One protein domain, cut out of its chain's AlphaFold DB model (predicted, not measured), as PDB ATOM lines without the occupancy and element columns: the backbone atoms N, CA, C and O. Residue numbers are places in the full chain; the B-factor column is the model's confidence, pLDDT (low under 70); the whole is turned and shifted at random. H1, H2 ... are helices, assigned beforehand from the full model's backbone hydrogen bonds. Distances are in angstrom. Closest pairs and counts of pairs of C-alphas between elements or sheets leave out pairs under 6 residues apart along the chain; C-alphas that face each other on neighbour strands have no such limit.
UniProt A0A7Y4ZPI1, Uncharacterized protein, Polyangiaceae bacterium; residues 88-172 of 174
ATOM      1  N   ALA A  88       4.389  20.189 -18.241       90.38
ATOM      2  CA  ALA A  88       5.408  19.288 -18.784       90.38
ATOM      3  C   ALA A  88       5.111  18.821 -20.220       90.38
ATOM      4  O   ALA A  88       6.026  18.728 -21.032       90.38
ATOM      5  N   ALA A  89       3.840  18.580 -20.565       91.38
ATOM      6  CA  ALA A  89       3.467  18.132 -21.909       91.38
ATOM      7  C   ALA A  89       3.724  19.209 -22.975       91.38
ATOM      8  O   ALA A  89       4.031  18.885 -24.122       91.38
ATOM      9  N   CYS A  90       3.600  20.480 -22.594       92.81
ATOM     10  CA  CYS A  90       3.911  21.593 -23.478       92.81
ATOM     11  C   CYS A  90       5.419  21.774 -23.633       92.81
ATOM     12  O   CYS A  90       5.905  21.866 -24.755       92.81
ATOM     13  N   PHE A  91       6.170  21.687 -22.531       91.00
ATOM     14  CA  PHE A  91       7.629  21.725 -22.583       91.00
ATOM     15  C   PHE A  91       8.204  20.613 -23.473       91.00
ATOM     16  O   PHE A  91       8.998  20.902 -24.360       91.00
ATOM     17  N   THR A  92       7.741  19.362 -23.329       93.00
ATOM     18  CA  THR A  92       8.151  18.259 -24.222       93.00
ATOM     19  C   THR A  92       7.809  18.538 -25.689       93.00
ATOM     20  O   THR A  92       8.584  18.188 -26.577       93.00
ATOM     21  N   CYS A  93       6.665  19.176 -25.962       93.62
ATOM     22  CA  CYS A  93       6.282  19.573 -27.317       93.62
ATOM     23  C   CYS A  93       7.246  20.623 -27.888       93.62
ATOM     24  O   CYS A  93       7.753  20.448 -28.994       93.62
ATOM     25  N   CYS A  94       7.555  21.663 -27.111       92.12
ATOM     26  CA  CYS A  94       8.487  22.715 -27.506       92.12
ATOM     27  C   CYS A  94       9.916  22.197 -27.683       92.12
ATOM     28  O   CYS A  94      10.579  22.587 -28.636       92.12
ATOM     29  N   ASP A  95      10.374  21.294 -26.818       91.31
ATOM     30  CA  ASP A  95      11.689  20.653 -26.930       91.31
ATOM     31  C   ASP A  95      11.786  19.796 -28.204       91.31
ATOM     32  O   ASP A  95      12.757  19.884 -28.951       91.31
ATOM     33  N   THR A  96      10.713  19.069 -28.537       91.81
ATOM     34  CA  THR A  96      10.625  18.313 -29.798       91.81
ATOM     35  C   THR A  96      10.626  19.239 -31.022       91.81
ATOM     36  O   THR A  96      11.244  18.919 -32.037       91.81
ATOM     37  N   ALA A  97       9.930  20.379 -30.946       90.62
ATOM     38  CA  ALA A  97       9.866  21.365 -32.026       90.62
ATOM     39  C   ALA A  97      11.173  22.164 -32.185       90.62
ATOM     40  O   ALA A  97      11.496  22.612 -33.286       90.62
ATOM     41  N   HIS A  98      11.933  22.325 -31.102       89.88
ATOM     42  CA  HIS A  98      13.170  23.097 -31.047       89.88
ATOM     43  C   HIS A  98      14.285  22.283 -30.371       89.88
ATOM     44  O   HIS A  98      14.689  22.597 -29.244       89.88
ATOM     45  N   PRO A  99      14.821  21.253 -31.053       89.19
ATOM     46  CA  PRO A  99      15.826  20.382 -30.463       89.19
ATOM     47  C   PRO A  99      17.082  21.168 -30.072       89.19
ATOM     48  O   PRO A  99      17.495  22.122 -30.745       89.19
ATOM     49  N   ASN A 100      17.702  20.727 -28.981       89.44
ATOM     50  CA  ASN A 100      18.943  21.255 -28.412       89.44
ATOM     51  C   ASN A 100      18.863  22.691 -27.854       89.44
ATOM     52  O   ASN A 100      19.873  23.219 -27.392       89.44
ATOM     53  N   GLN A 101      17.702  23.361 -27.884       88.69
ATOM     54  CA  GLN A 101      17.590  24.718 -27.320       88.69
ATOM     55  C   GLN A 101      17.552  24.705 -25.790       88.69
ATOM     56  O   GLN A 101      18.119  25.595 -25.157       88.69
ATOM     57  N   SER A 102      16.955  23.668 -25.202       85.94
ATOM     58  CA  SER A 102      17.017  23.384 -23.765       85.94
ATOM     59  C   SER A 102      18.468  23.215 -23.298       85.94
ATOM     60  O   SER A 102      18.881  23.875 -22.352       85.94
ATOM     61  N   GLU A 103      19.285  22.461 -24.040       90.81
ATOM     62  CA  GLU A 103      20.712  22.267 -23.741       90.81
ATOM     63  C   GLU A 103      21.510  23.581 -23.750       90.81
ATOM     64  O   GLU A 103      22.404  23.758 -22.924       90.81
ATOM     65  N   VAL A 104      21.185  24.532 -24.635       89.56
ATOM     66  CA  VAL A 104      21.836  25.857 -24.663       89.56
ATOM     67  C   VAL A 104      21.506  26.667 -23.404       89.56
ATOM     68  O   VAL A 104      22.398  27.293 -22.826       89.56
ATOM     69  N   LEU A 105      20.242  26.652 -22.971       89.62
ATOM     70  CA  LEU A 105      19.795  27.302 -21.734       89.62
ATOM     71  C   LEU A 105      20.443  26.658 -20.504       89.62
ATOM     72  O   LEU A 105      21.040  27.370 -19.694       89.62
ATOM     73  N   ASP A 106      20.385  25.329 -20.400       91.19
ATOM     74  CA  ASP A 106      21.004  24.555 -19.319       91.19
ATOM     75  C   ASP A 106      22.513  24.787 -19.251       91.19
ATOM     76  O   ASP A 106      23.068  24.987 -18.170       91.19
ATOM     77  N   GLN A 107      23.193  24.821 -20.399       93.06
ATOM     78  CA  GLN A 107      24.625  25.079 -20.441       93.06
ATOM     79  C   GLN A 107      24.954  26.502 -19.992       93.06
ATOM     80  O   GLN A 107      25.841  26.680 -19.162       93.06
ATOM     81  N   ALA A 108      24.225  27.516 -20.464       94.69
ATOM     82  CA  ALA A 108      24.452  28.899 -20.050       94.69
ATOM     83  C   ALA A 108      24.152  29.127 -18.557       94.69
ATOM     84  O   ALA A 108      24.892  29.840 -17.869       94.69
ATOM     85  N   PHE A 109      23.100  28.490 -18.038       95.56
ATOM     86  CA  PHE A 109      22.786  28.493 -16.612       95.56
ATOM     87  C   PHE A 109      23.890  27.801 -15.807       95.56
ATOM     88  O   PHE A 109      24.399  28.356 -14.829       95.56
ATOM     89  N   GLY A 110      24.314  26.620 -16.261       95.00
ATOM     90  CA  GLY A 110      25.386  25.842 -15.659       95.00
ATOM     91  C   GLY A 110      26.705  26.602 -15.629       95.00
ATOM     92  O   GLY A 110      27.344  26.673 -14.583       95.00
ATOM     93  N   ASP A 111      27.078  27.258 -16.725       94.88
ATOM     94  CA  ASP A 111      28.242  28.136 -16.807       94.88
ATOM     95  C   ASP A 111      28.170  29.267 -15.771       94.88
ATOM     96  O   ASP A 111      29.118  29.473 -15.014       94.88
ATOM     97  N   CYS A 112      27.032  29.953 -15.644       96.50
ATOM     98  CA  CYS A 112      26.861  30.984 -14.618       96.50
ATOM     99  C   CYS A 112      26.979  30.428 -13.186       96.50
ATOM    100  O   CYS A 112      27.657  31.011 -12.327       96.50
ATOM    101  N   ALA A 113      26.346  29.285 -12.916       96.69
ATOM    102  CA  ALA A 113      26.366  28.660 -11.600       96.69
ATOM    103  C   ALA A 113      27.767  28.139 -11.233       96.69
ATOM    104  O   ALA A 113      28.172  28.211 -10.066       96.69
ATOM    105  N   CYS A 114      28.515  27.645 -12.224       96.44
ATOM    106  CA  CYS A 114      29.723  26.845 -12.045       96.44
ATOM    107  C   CYS A 114      31.041  27.510 -12.440       96.44
ATOM    108  O   CYS A 114      32.089  26.926 -12.142       96.44
ATOM    109  N   GLN A 115      31.050  28.687 -13.067       94.06
ATOM    110  CA  GLN A 115      32.285  29.435 -13.330       94.06
ATOM    111  C   GLN A 115      32.941  29.928 -12.027       94.06
ATOM    112  O   GLN A 115      32.498  29.626 -10.923       94.06
ATOM    113  N   THR A 116      34.084  30.612 -12.109       82.81
ATOM    114  CA  THR A 116      34.729  31.233 -10.939       82.81
ATOM    115  C   THR A 116      34.979  32.714 -11.220       82.81
ATOM    116  O   THR A 116      35.756  33.008 -12.127       82.81
ATOM    117  N   PRO A 117      34.374  33.641 -10.450       75.56
ATOM    118  CA  PRO A 117      33.428  33.413  -9.349       75.56
ATOM    119  C   PRO A 117      32.012  33.085  -9.863       75.56
ATOM    120  O   PRO A 117      31.346  33.937 -10.440       75.56
ATOM    121  N   GLY A 118      31.555  31.851  -9.656       84.75
ATOM    122  CA  GLY A 118      30.209  31.391 -10.006       84.75
ATOM    123  C   GLY A 118      29.299  31.470  -8.795       84.75
ATOM    124  O   GLY A 118      29.742  31.261  -7.661       84.75
ATOM    125  N   VAL A 119      28.027  31.770  -9.039       92.88
ATOM    126  CA  VAL A 119      27.044  32.113  -7.996       92.88
ATOM    127  C   VAL A 119      26.873  30.988  -6.978       92.88
ATOM    128  O   VAL A 119      26.770  31.245  -5.781       92.88
ATOM    129  N   CYS A 120      26.916  29.745  -7.462       96.25
ATOM    130  CA  CYS A 120      26.728  28.540  -6.663       96.25
ATOM    131  C   CYS A 120      27.971  27.659  -6.606       96.25
ATOM    132  O   CYS A 120      27.905  26.503  -6.189       96.25
ATOM    133  N   ARG A 121      29.134  28.184  -7.010       95.38
ATOM    134  CA  ARG A 121      30.371  27.406  -7.146       95.38
ATOM    135  C   ARG A 121      30.757  26.690  -5.852       95.38
ATOM    136  O   ARG A 121      31.214  25.552  -5.910       95.38
ATOM    137  N   SER A 122      30.588  27.328  -4.695       96.44
ATOM    138  CA  SER A 122      30.979  26.741  -3.407       96.44
ATOM    139  C   SER A 122      30.048  25.610  -2.959       96.44
ATOM    140  O   SER A 122      30.523  24.657  -2.346       96.44
ATOM    141  N   GLN A 123      28.755  25.671  -3.292       96.94
ATOM    142  CA  GLN A 123      27.760  24.656  -2.929       96.94
ATOM    143  C   GLN A 123      27.652  23.534  -3.973       96.94
ATOM    144  O   GLN A 123      27.416  22.378  -3.622       96.94
ATOM    145  N   CYS A 124      27.841  23.870  -5.251       96.44
ATOM    146  CA  CYS A 124      27.640  22.986  -6.400       96.44
ATOM    147  C   CYS A 124      28.937  22.437  -7.007       96.44
ATOM    148  O   CYS A 124      28.885  21.539  -7.848       96.44
ATOM    149  N   GLY A 125      30.102  22.954  -6.602       96.25
ATOM    150  CA  GLY A 125      31.393  22.663  -7.230       96.25
ATOM    151  C   GLY A 125      31.747  21.175  -7.301       96.25
ATOM    152  O   GLY A 125      32.270  20.717  -8.312       96.25
ATOM    153  N   SER A 126      31.440  20.414  -6.248       96.00
ATOM    154  CA  SER A 126      31.716  18.974  -6.163       96.00
ATOM    155  C   SER A 126      30.588  18.083  -6.697       96.00
ATOM    156  O   SER A 126      30.780  16.870  -6.807       96.00
ATOM    157  N   THR A 127      29.422  18.659  -7.009       96.88
ATOM    158  CA  THR A 127      28.211  17.934  -7.417       96.88
ATOM    159  C   THR A 127      27.783  18.333  -8.827       96.88
ATOM    160  O   THR A 127      28.343  17.811  -9.789       96.88
ATOM    161  N   TYR A 128      26.847  19.274  -8.965       96.25
ATOM    162  CA  TYR A 128      26.283  19.721 -10.242       96.25
ATOM    163  C   TYR A 128      27.367  20.183 -11.225       96.25
ATOM    164  O   TYR A 128      27.429  19.707 -12.355       96.25
ATOM    165  N   CYS A 129      28.328  20.986 -10.759       96.12
ATOM    166  CA  CYS A 129      29.432  21.470 -11.593       96.12
ATOM    167  C   CYS A 129      30.447  20.384 -11.985       96.12
ATOM    168  O   CYS A 129      31.322  20.629 -12.812       96.12
ATOM    169  N   ALA A 130      30.356  19.202 -11.375       96.19
ATOM    170  CA  ALA A 130      31.132  18.014 -11.711       96.19
ATOM    171  C   ALA A 130      30.292  16.972 -12.482       96.19
ATOM    172  O   ALA A 130      30.712  15.817 -12.590       96.19
ATOM    173  N   GLY A 131      29.101  17.348 -12.971       94.06
ATOM    174  CA  GLY A 131      28.187  16.462 -13.697       94.06
ATOM    175  C   GLY A 131      27.525  15.396 -12.820       94.06
ATOM    176  O   GLY A 131      27.178  14.322 -13.306       94.06
ATOM    177  N   LYS A 132      27.403  15.639 -11.509       95.44
ATOM    178  CA  LYS A 132      26.731  14.738 -10.558       95.44
ATOM    179  C   LYS A 132      25.391  15.322 -10.122       95.44
ATOM    180  O   LYS A 132      25.155  16.519 -10.266       95.44
ATOM    181  N   ALA A 133      24.548  14.484  -9.517       95.75
ATOM    182  CA  ALA A 133      23.314  14.943  -8.887       95.75
ATOM    183  C   ALA A 133      23.612  16.056  -7.856       95.75
ATOM    184  O   ALA A 133      24.546  15.894  -7.058       95.75
ATOM    185  N   PRO A 134      22.871  17.179  -7.879       95.50
ATOM    186  CA  PRO A 134      23.078  18.277  -6.945       95.50
ATOM    187  C   PRO A 134      22.786  17.827  -5.507       95.50
ATOM    188  O   PRO A 134      21.923  16.992  -5.251       95.50
ATOM    189  N   SER A 135      23.531  18.374  -4.549       96.94
ATOM    190  CA  SER A 135      23.190  18.253  -3.126       96.94
ATOM    191  C   SER A 135      22.069  19.228  -2.765       96.94
ATOM    192  O   SER A 135      21.904  20.239  -3.438       96.94
ATOM    193  N   THR A 136      21.391  19.029  -1.632       97.44
ATOM    194  CA  THR A 136      20.348  19.957  -1.149       97.44
ATOM    195  C   THR A 136      20.830  21.409  -1.035       97.44
ATOM    196  O   THR A 136      20.100  22.348  -1.356       97.44
ATOM    197  N   ALA A 137      22.083  21.622  -0.616       97.25
ATOM    198  CA  ALA A 137      22.680  22.957  -0.566       97.25
ATOM    199  C   ALA A 137      22.897  23.549  -1.969       97.25
ATOM    200  O   ALA A 137      22.714  24.750  -2.167       97.25
ATOM    201  N   CYS A 138      23.272  22.711  -2.939       97.38
ATOM    202  CA  CYS A 138      23.392  23.118  -4.330       97.38
ATOM    203  C   CYS A 138      22.019  23.447  -4.931       97.38
ATOM    204  O   CYS A 138      21.863  24.534  -5.468       97.38
ATOM    205  N   GLU A 139      21.010  22.589  -4.758       97.31
ATOM    206  CA  GLU A 139      19.634  22.838  -5.222       97.31
ATOM    207  C   GLU A 139      19.078  24.145  -4.656       97.31
ATOM    208  O   GLU A 139      18.551  24.973  -5.394       97.31
ATOM    209  N   THR A 140      19.270  24.380  -3.354       97.56
ATOM    210  CA  THR A 140      18.864  25.637  -2.713       97.56
ATOM    211  C   THR A 140      19.549  26.831  -3.369       97.56
ATOM    212  O   THR A 140      18.905  27.851  -3.598       97.56
ATOM    213  N   CYS A 141      20.839  26.724  -3.692       97.75
ATOM    214  CA  CYS A 141      21.546  27.803  -4.367       97.75
ATOM    215  C   CYS A 141      21.037  28.019  -5.798       97.75
ATOM    216  O   CYS A 141      20.712  29.152  -6.141       97.75
ATOM    217  N   LEU A 142      20.916  26.955  -6.601       96.50
ATOM    218  CA  LEU A 142      20.446  27.033  -7.989       96.50
ATOM    219  C   LEU A 142      19.038  27.642  -8.058       96.50
ATOM    220  O   LEU A 142      18.819  28.560  -8.838       96.50
ATOM    221  N   ASN A 143      18.134  27.244  -7.158       96.31
ATOM    222  CA  ASN A 143      16.776  27.797  -7.065       96.31
ATOM    223  C   ASN A 143      16.731  29.295  -6.707       96.31
ATOM    224  O   ASN A 143      15.702  29.937  -6.896       96.31
ATOM    225  N   ASN A 144      17.810  29.856  -6.151       95.88
ATOM    226  CA  ASN A 144      17.916  31.279  -5.812       95.88
ATOM    227  C   ASN A 144      18.858  32.045  -6.756       95.88
ATOM    228  O   ASN A 144      19.045  33.252  -6.586       95.88
ATOM    229  N   ALA A 145      19.462  31.378  -7.744       96.19
ATOM    230  CA  ALA A 145      20.450  31.952  -8.650       96.19
ATOM    231  C   ALA A 145      19.790  32.721  -9.806       96.19
ATOM    232  O   ALA A 145      20.097  32.481 -10.971       96.19
ATOM    233  N   THR A 146      18.935  33.698  -9.492       95.31
ATOM    234  CA  THR A 146      18.164  34.476 -10.487       95.31
ATOM    235  C   THR A 146      19.038  35.214 -11.506       95.31
ATOM    236  O   THR A 146      18.635  35.453 -12.646       95.31
ATOM    237  N   GLN A 147      20.280  35.549 -11.142       93.38
ATOM    238  CA  GLN A 147      21.238  36.100 -12.102       93.38
ATOM    239  C   GLN A 147      21.667  35.090 -13.182       93.38
ATOM    240  O   GLN A 147      22.047  35.505 -14.277       93.38
ATOM    241  N   CYS A 148      21.612  33.787 -12.893       95.31
ATOM    242  CA  CYS A 148      21.910  32.730 -13.850       95.31
ATOM    243  C   CYS A 148      20.749  32.480 -14.800       95.31
ATOM    244  O   CYS A 148      21.015  32.256 -15.977       95.31
ATOM    245  N   ASP A 149      19.503  32.667 -14.360       92.50
ATOM    246  CA  ASP A 149      18.353  32.722 -15.271       92.50
ATOM    247  C   ASP A 149      18.514  33.867 -16.278       92.50
ATOM    248  O   ASP A 149      18.412  33.668 -17.484       92.50
ATOM    249  N   THR A 150      18.891  35.061 -15.801       92.56
ATOM    250  CA  THR A 150      19.144  36.219 -16.683       92.56
ATOM    251  C   THR A 150      20.296  35.952 -17.662       92.56
ATOM    252  O   THR A 150      20.245  36.357 -18.826       92.56
ATOM    253  N   ALA A 151      21.366  35.288 -17.210       92.25
ATOM    254  CA  ALA A 151      22.490  34.928 -18.072       92.25
ATOM    255  C   ALA A 151      22.084  33.893 -19.135       92.25
ATOM    256  O   ALA A 151      22.456  34.049 -20.301       92.25
ATOM    257  N   ALA A 152      21.299  32.887 -18.747       93.56
ATOM    258  CA  ALA A 152      20.781  31.858 -19.637       93.56
ATOM    259  C   ALA A 152      19.818  32.441 -20.678       93.56
ATOM    260  O   ALA A 152      19.980  32.197 -21.871       93.56
ATOM    261  N   GLU A 153      18.898  33.311 -20.261       90.06
ATOM    262  CA  GLU A 153      17.989  34.026 -21.160       90.06
ATOM    263  C   GLU A 153      18.759  34.922 -22.142       90.06
ATOM    264  O   GLU A 153      18.462  34.957 -23.337       90.06
ATOM    265  N   LYS A 154      19.801  35.621 -21.677       91.69
ATOM    266  CA  LYS A 154      20.659  36.431 -22.550       91.69
ATOM    267  C   LYS A 154      21.403  35.576 -23.579       91.69
ATOM    268  O   LYS A 154      21.512  35.990 -24.733       91.69
ATOM    269  N   ALA A 155      21.931  34.420 -23.174       91.06
ATOM    270  CA  ALA A 155      22.590  33.486 -24.084       91.06
ATOM    271  C   ALA A 155      21.596  32.928 -25.113       91.06
ATOM    272  O   ALA A 155      21.889  32.899 -26.306       91.06
ATOM    273  N   CYS A 156      20.392  32.590 -24.661       91.81
ATOM    274  CA  CYS A 156      19.304  32.130 -25.502       91.81
ATOM    275  C   CYS A 156      18.914  33.180 -26.558       91.81
ATOM    276  O   CYS A 156      18.938  32.900 -27.756       91.81
ATOM    277  N   ASN A 157      18.691  34.431 -26.147       90.19
ATOM    278  CA  ASN A 157      18.356  35.544 -27.043       90.19
ATOM    279  C   ASN A 157      19.451  35.905 -28.063       90.19
ATOM    280  O   ASN A 157      19.199  36.680 -28.986       90.19
ATOM    281  N   ALA A 158      20.662  35.358 -27.933       92.12
ATOM    282  CA  ALA A 158      21.694  35.499 -28.955       92.12
ATOM    283  C   ALA A 158      21.432  34.623 -30.197       92.12
ATOM    284  O   ALA A 158      22.082  34.822 -31.223       92.12
ATOM    285  N   THR A 159      20.493  33.672 -30.127       90.00
ATOM    286  CA  THR A 159      20.183  32.734 -31.214       90.00
ATOM    287  C   THR A 159      18.687  32.716 -31.524       90.00
ATOM    288  O   THR A 159      17.853  32.603 -30.630       90.00
ATOM    289  N   ALA A 160      18.331  32.784 -32.810       89.31
ATOM    290  CA  ALA A 160      16.927  32.801 -33.229       89.31
ATOM    291  C   ALA A 160      16.170  31.530 -32.806       89.31
ATOM    292  O   ALA A 160      15.017  31.614 -32.394       89.31
ATOM    293  N   ALA A 161      16.833  30.369 -32.861       88.12
ATOM    294  CA  ALA A 161      16.241  29.089 -32.483       88.12
ATOM    295  C   ALA A 161      15.829  29.055 -31.004       88.12
ATOM    296  O   ALA A 161      14.728  28.606 -30.685       88.12
ATOM    297  N   CYS A 162      16.665  29.590 -30.112       90.31
ATOM    298  CA  CYS A 162      16.358  29.607 -28.690       90.31
ATOM    299  C   CYS A 162      15.274  30.645 -28.365       90.31
ATOM    300  O   CYS A 162      14.370  30.358 -27.584       90.31
ATOM    301  N   THR A 163      15.253  31.803 -29.040       91.06
ATOM    302  CA  THR A 163      14.120  32.743 -28.938       91.06
ATOM    303  C   THR A 163      12.800  32.101 -29.388       91.06
ATOM    304  O   THR A 163      11.767  32.335 -28.764       91.06
ATOM    305  N   SER A 164      12.807  31.263 -30.432       90.94
ATOM    306  CA  SER A 164      11.613  30.506 -30.837       90.94
ATOM    307  C   SER A 164      11.183  29.486 -29.782       90.94
ATOM    308  O   SER A 164       9.994  29.400 -29.484       90.94
ATOM    309  N   PHE A 165      12.134  28.778 -29.166       90.62
ATOM    310  CA  PHE A 165      11.850  27.871 -28.053       90.62
ATOM    311  C   PHE A 165      11.238  28.607 -26.854       90.62
ATOM    312  O   PHE A 165      10.199  28.180 -26.357       90.62
ATOM    313  N   LEU A 166      11.808  29.744 -26.436       89.94
ATOM    314  CA  LEU A 166      11.238  30.564 -25.362       89.94
ATOM    315  C   LEU A 166       9.824  31.038 -25.700       89.94
ATOM    316  O   LEU A 166       8.941  30.939 -24.858       89.94
ATOM    317  N   GLY A 167       9.580  31.482 -26.935       91.25
ATOM    318  CA  GLY A 167       8.235  31.850 -27.382       91.25
ATOM    319  C   GLY A 167       7.252  30.673 -27.383       91.25
ATOM    320  O   GLY A 167       6.064  30.868 -27.143       91.25
ATOM    321  N   CYS A 168       7.728  29.449 -27.624       91.50
ATOM    322  CA  CYS A 168       6.921  28.239 -27.489       91.50
ATOM    323  C   CYS A 168       6.588  27.954 -26.016       91.50
ATOM    324  O   CYS A 168       5.429  27.711 -25.691       91.50
ATOM    325  N   VAL A 169       7.581  28.034 -25.124       89.75
ATOM    326  CA  VAL A 169       7.412  27.781 -23.684       89.75
ATOM    327  C   VAL A 169       6.556  28.855 -23.002       89.75
ATOM    328  O   VAL A 169       5.768  28.527 -22.122       89.75
ATOM    329  N   ASP A 170       6.643  30.117 -23.423       88.94
ATOM    330  CA  ASP A 170       5.817  31.219 -22.907       88.94
ATOM    331  C   ASP A 170       4.317  30.945 -23.110       88.94
ATOM    332  O   ASP A 170       3.514  31.069 -22.186       88.94
ATOM    333  N   LYS A 171       3.950  30.403 -24.279       86.31
ATOM    334  CA  LYS A 171       2.579  29.952 -24.565       86.31
ATOM    335  C   LYS A 171       2.118  28.766 -23.709       86.31
ATOM    336  O   LYS A 171       0.929  28.462 -23.705       86.31
ATOM    337  N   CYS A 172       3.028  28.078 -23.018       84.56
ATOM    338  CA  CYS A 172       2.712  26.955 -22.137       84.56
ATOM    339  C   CYS A 172       2.257  27.379 -20.733       84.56
ATOM    340  O   CYS A 172       1.852  26.506 -19.951       84.56
TER     341      CYS A 172
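What this domain is: This is residues 88 to 172 of the 174 residues of an uncharacterized protein of Polyangiaceae bacterium (UniProt A0A7Y4ZPI1). Two helices, H2 and H5, pack together at a slant as the middle of this domain, and a pair of elements sits at each end: H1 and H6 side by side across the beginning of H2, and the short helices H3 and H4, with a long loop between them, near its other end. The printed part begins with H1 and ends two residues after H6, at Cys 172, so that its first and last residues both lie at the end where H1 and H6 sit. You have 85 residues here, with six named helices in the order H1, H2, H3, H4, H5, H6 and no named strand, and the class is all helix. The whole is compact, with a radius of gyration of the C-alphas of 13.5 A and spans of 35 by 25 by 19 A.

How they stand to each other: Start at H2, residues 101 to 114, the hub, which touches three other helices. H5, residues 146 to 156, touches it with 23 pairs of C-alphas within 8 A, at a steep tilt of 42 degrees, opposite ways; the closest C-alphas are those of Ala 108 and Ala 152, 4.7 A apart. With residues 101 to 104 alone, H2 touches H6, residues 160 to 170, about perpendicular at 88 degrees; the closest C-alphas, of Gln 101 and Cys 162, are 5.2 A apart. Look next at H1, residues 88 to 97: it touches H6 at a shallow tilt of 21 degrees, opposite ways, closest at the C-alphas of Cys 94 and Cys 168, 5.7 A apart. With residues 113 to 114 alone, H2 touches H3, residues 121 to 124; the C-alphas of Cys 114 and Arg 121, the closest, are 5.0 A apart. H3 touches H4, residues 136 to 142, closest at the C-alphas of Cys 124 and Cys 138, 4.7 A apart. H4 and H5 are apart, but only just, at 8.3 A; H1 and H4 are also apart. The helix packing is mostly crossed, but only just: of 3 touching pairs, H3 left out, 1 is at a shallow tilt. In H1, H2, H4, H5 and H6 every O i to N i+4 pair is within hydrogen-bond range; H3 is too short for such a pair.

Where its parts are: Find C-alpha 101 at (17.590, 24.718, -27.320); from there H2 runs 19.6 A to C-alpha 114 at (29.723, 26.845, -12.045). H5 and H6 measure 15.2 A each and H1 14.1 A, while H4 measures 9.8 A and H3 5.2 A. H6 ends at C-alpha 170, at (5.817, 31.219, -22.907).

The domain as a whole: The two C-alphas farthest apart, of Ser 126 and Lys 171, are 36.2 A apart, while those of Ala 88 and Cys 172, the first and last printed, are 8.8 A apart. The printed part has no cut. The link from H3 to H4 is long, with 11 residues; the link from H2 to H3 is short, and the other three are tight. The mean pLDDT of the printed part is 92.7, and no printed residue is under 70.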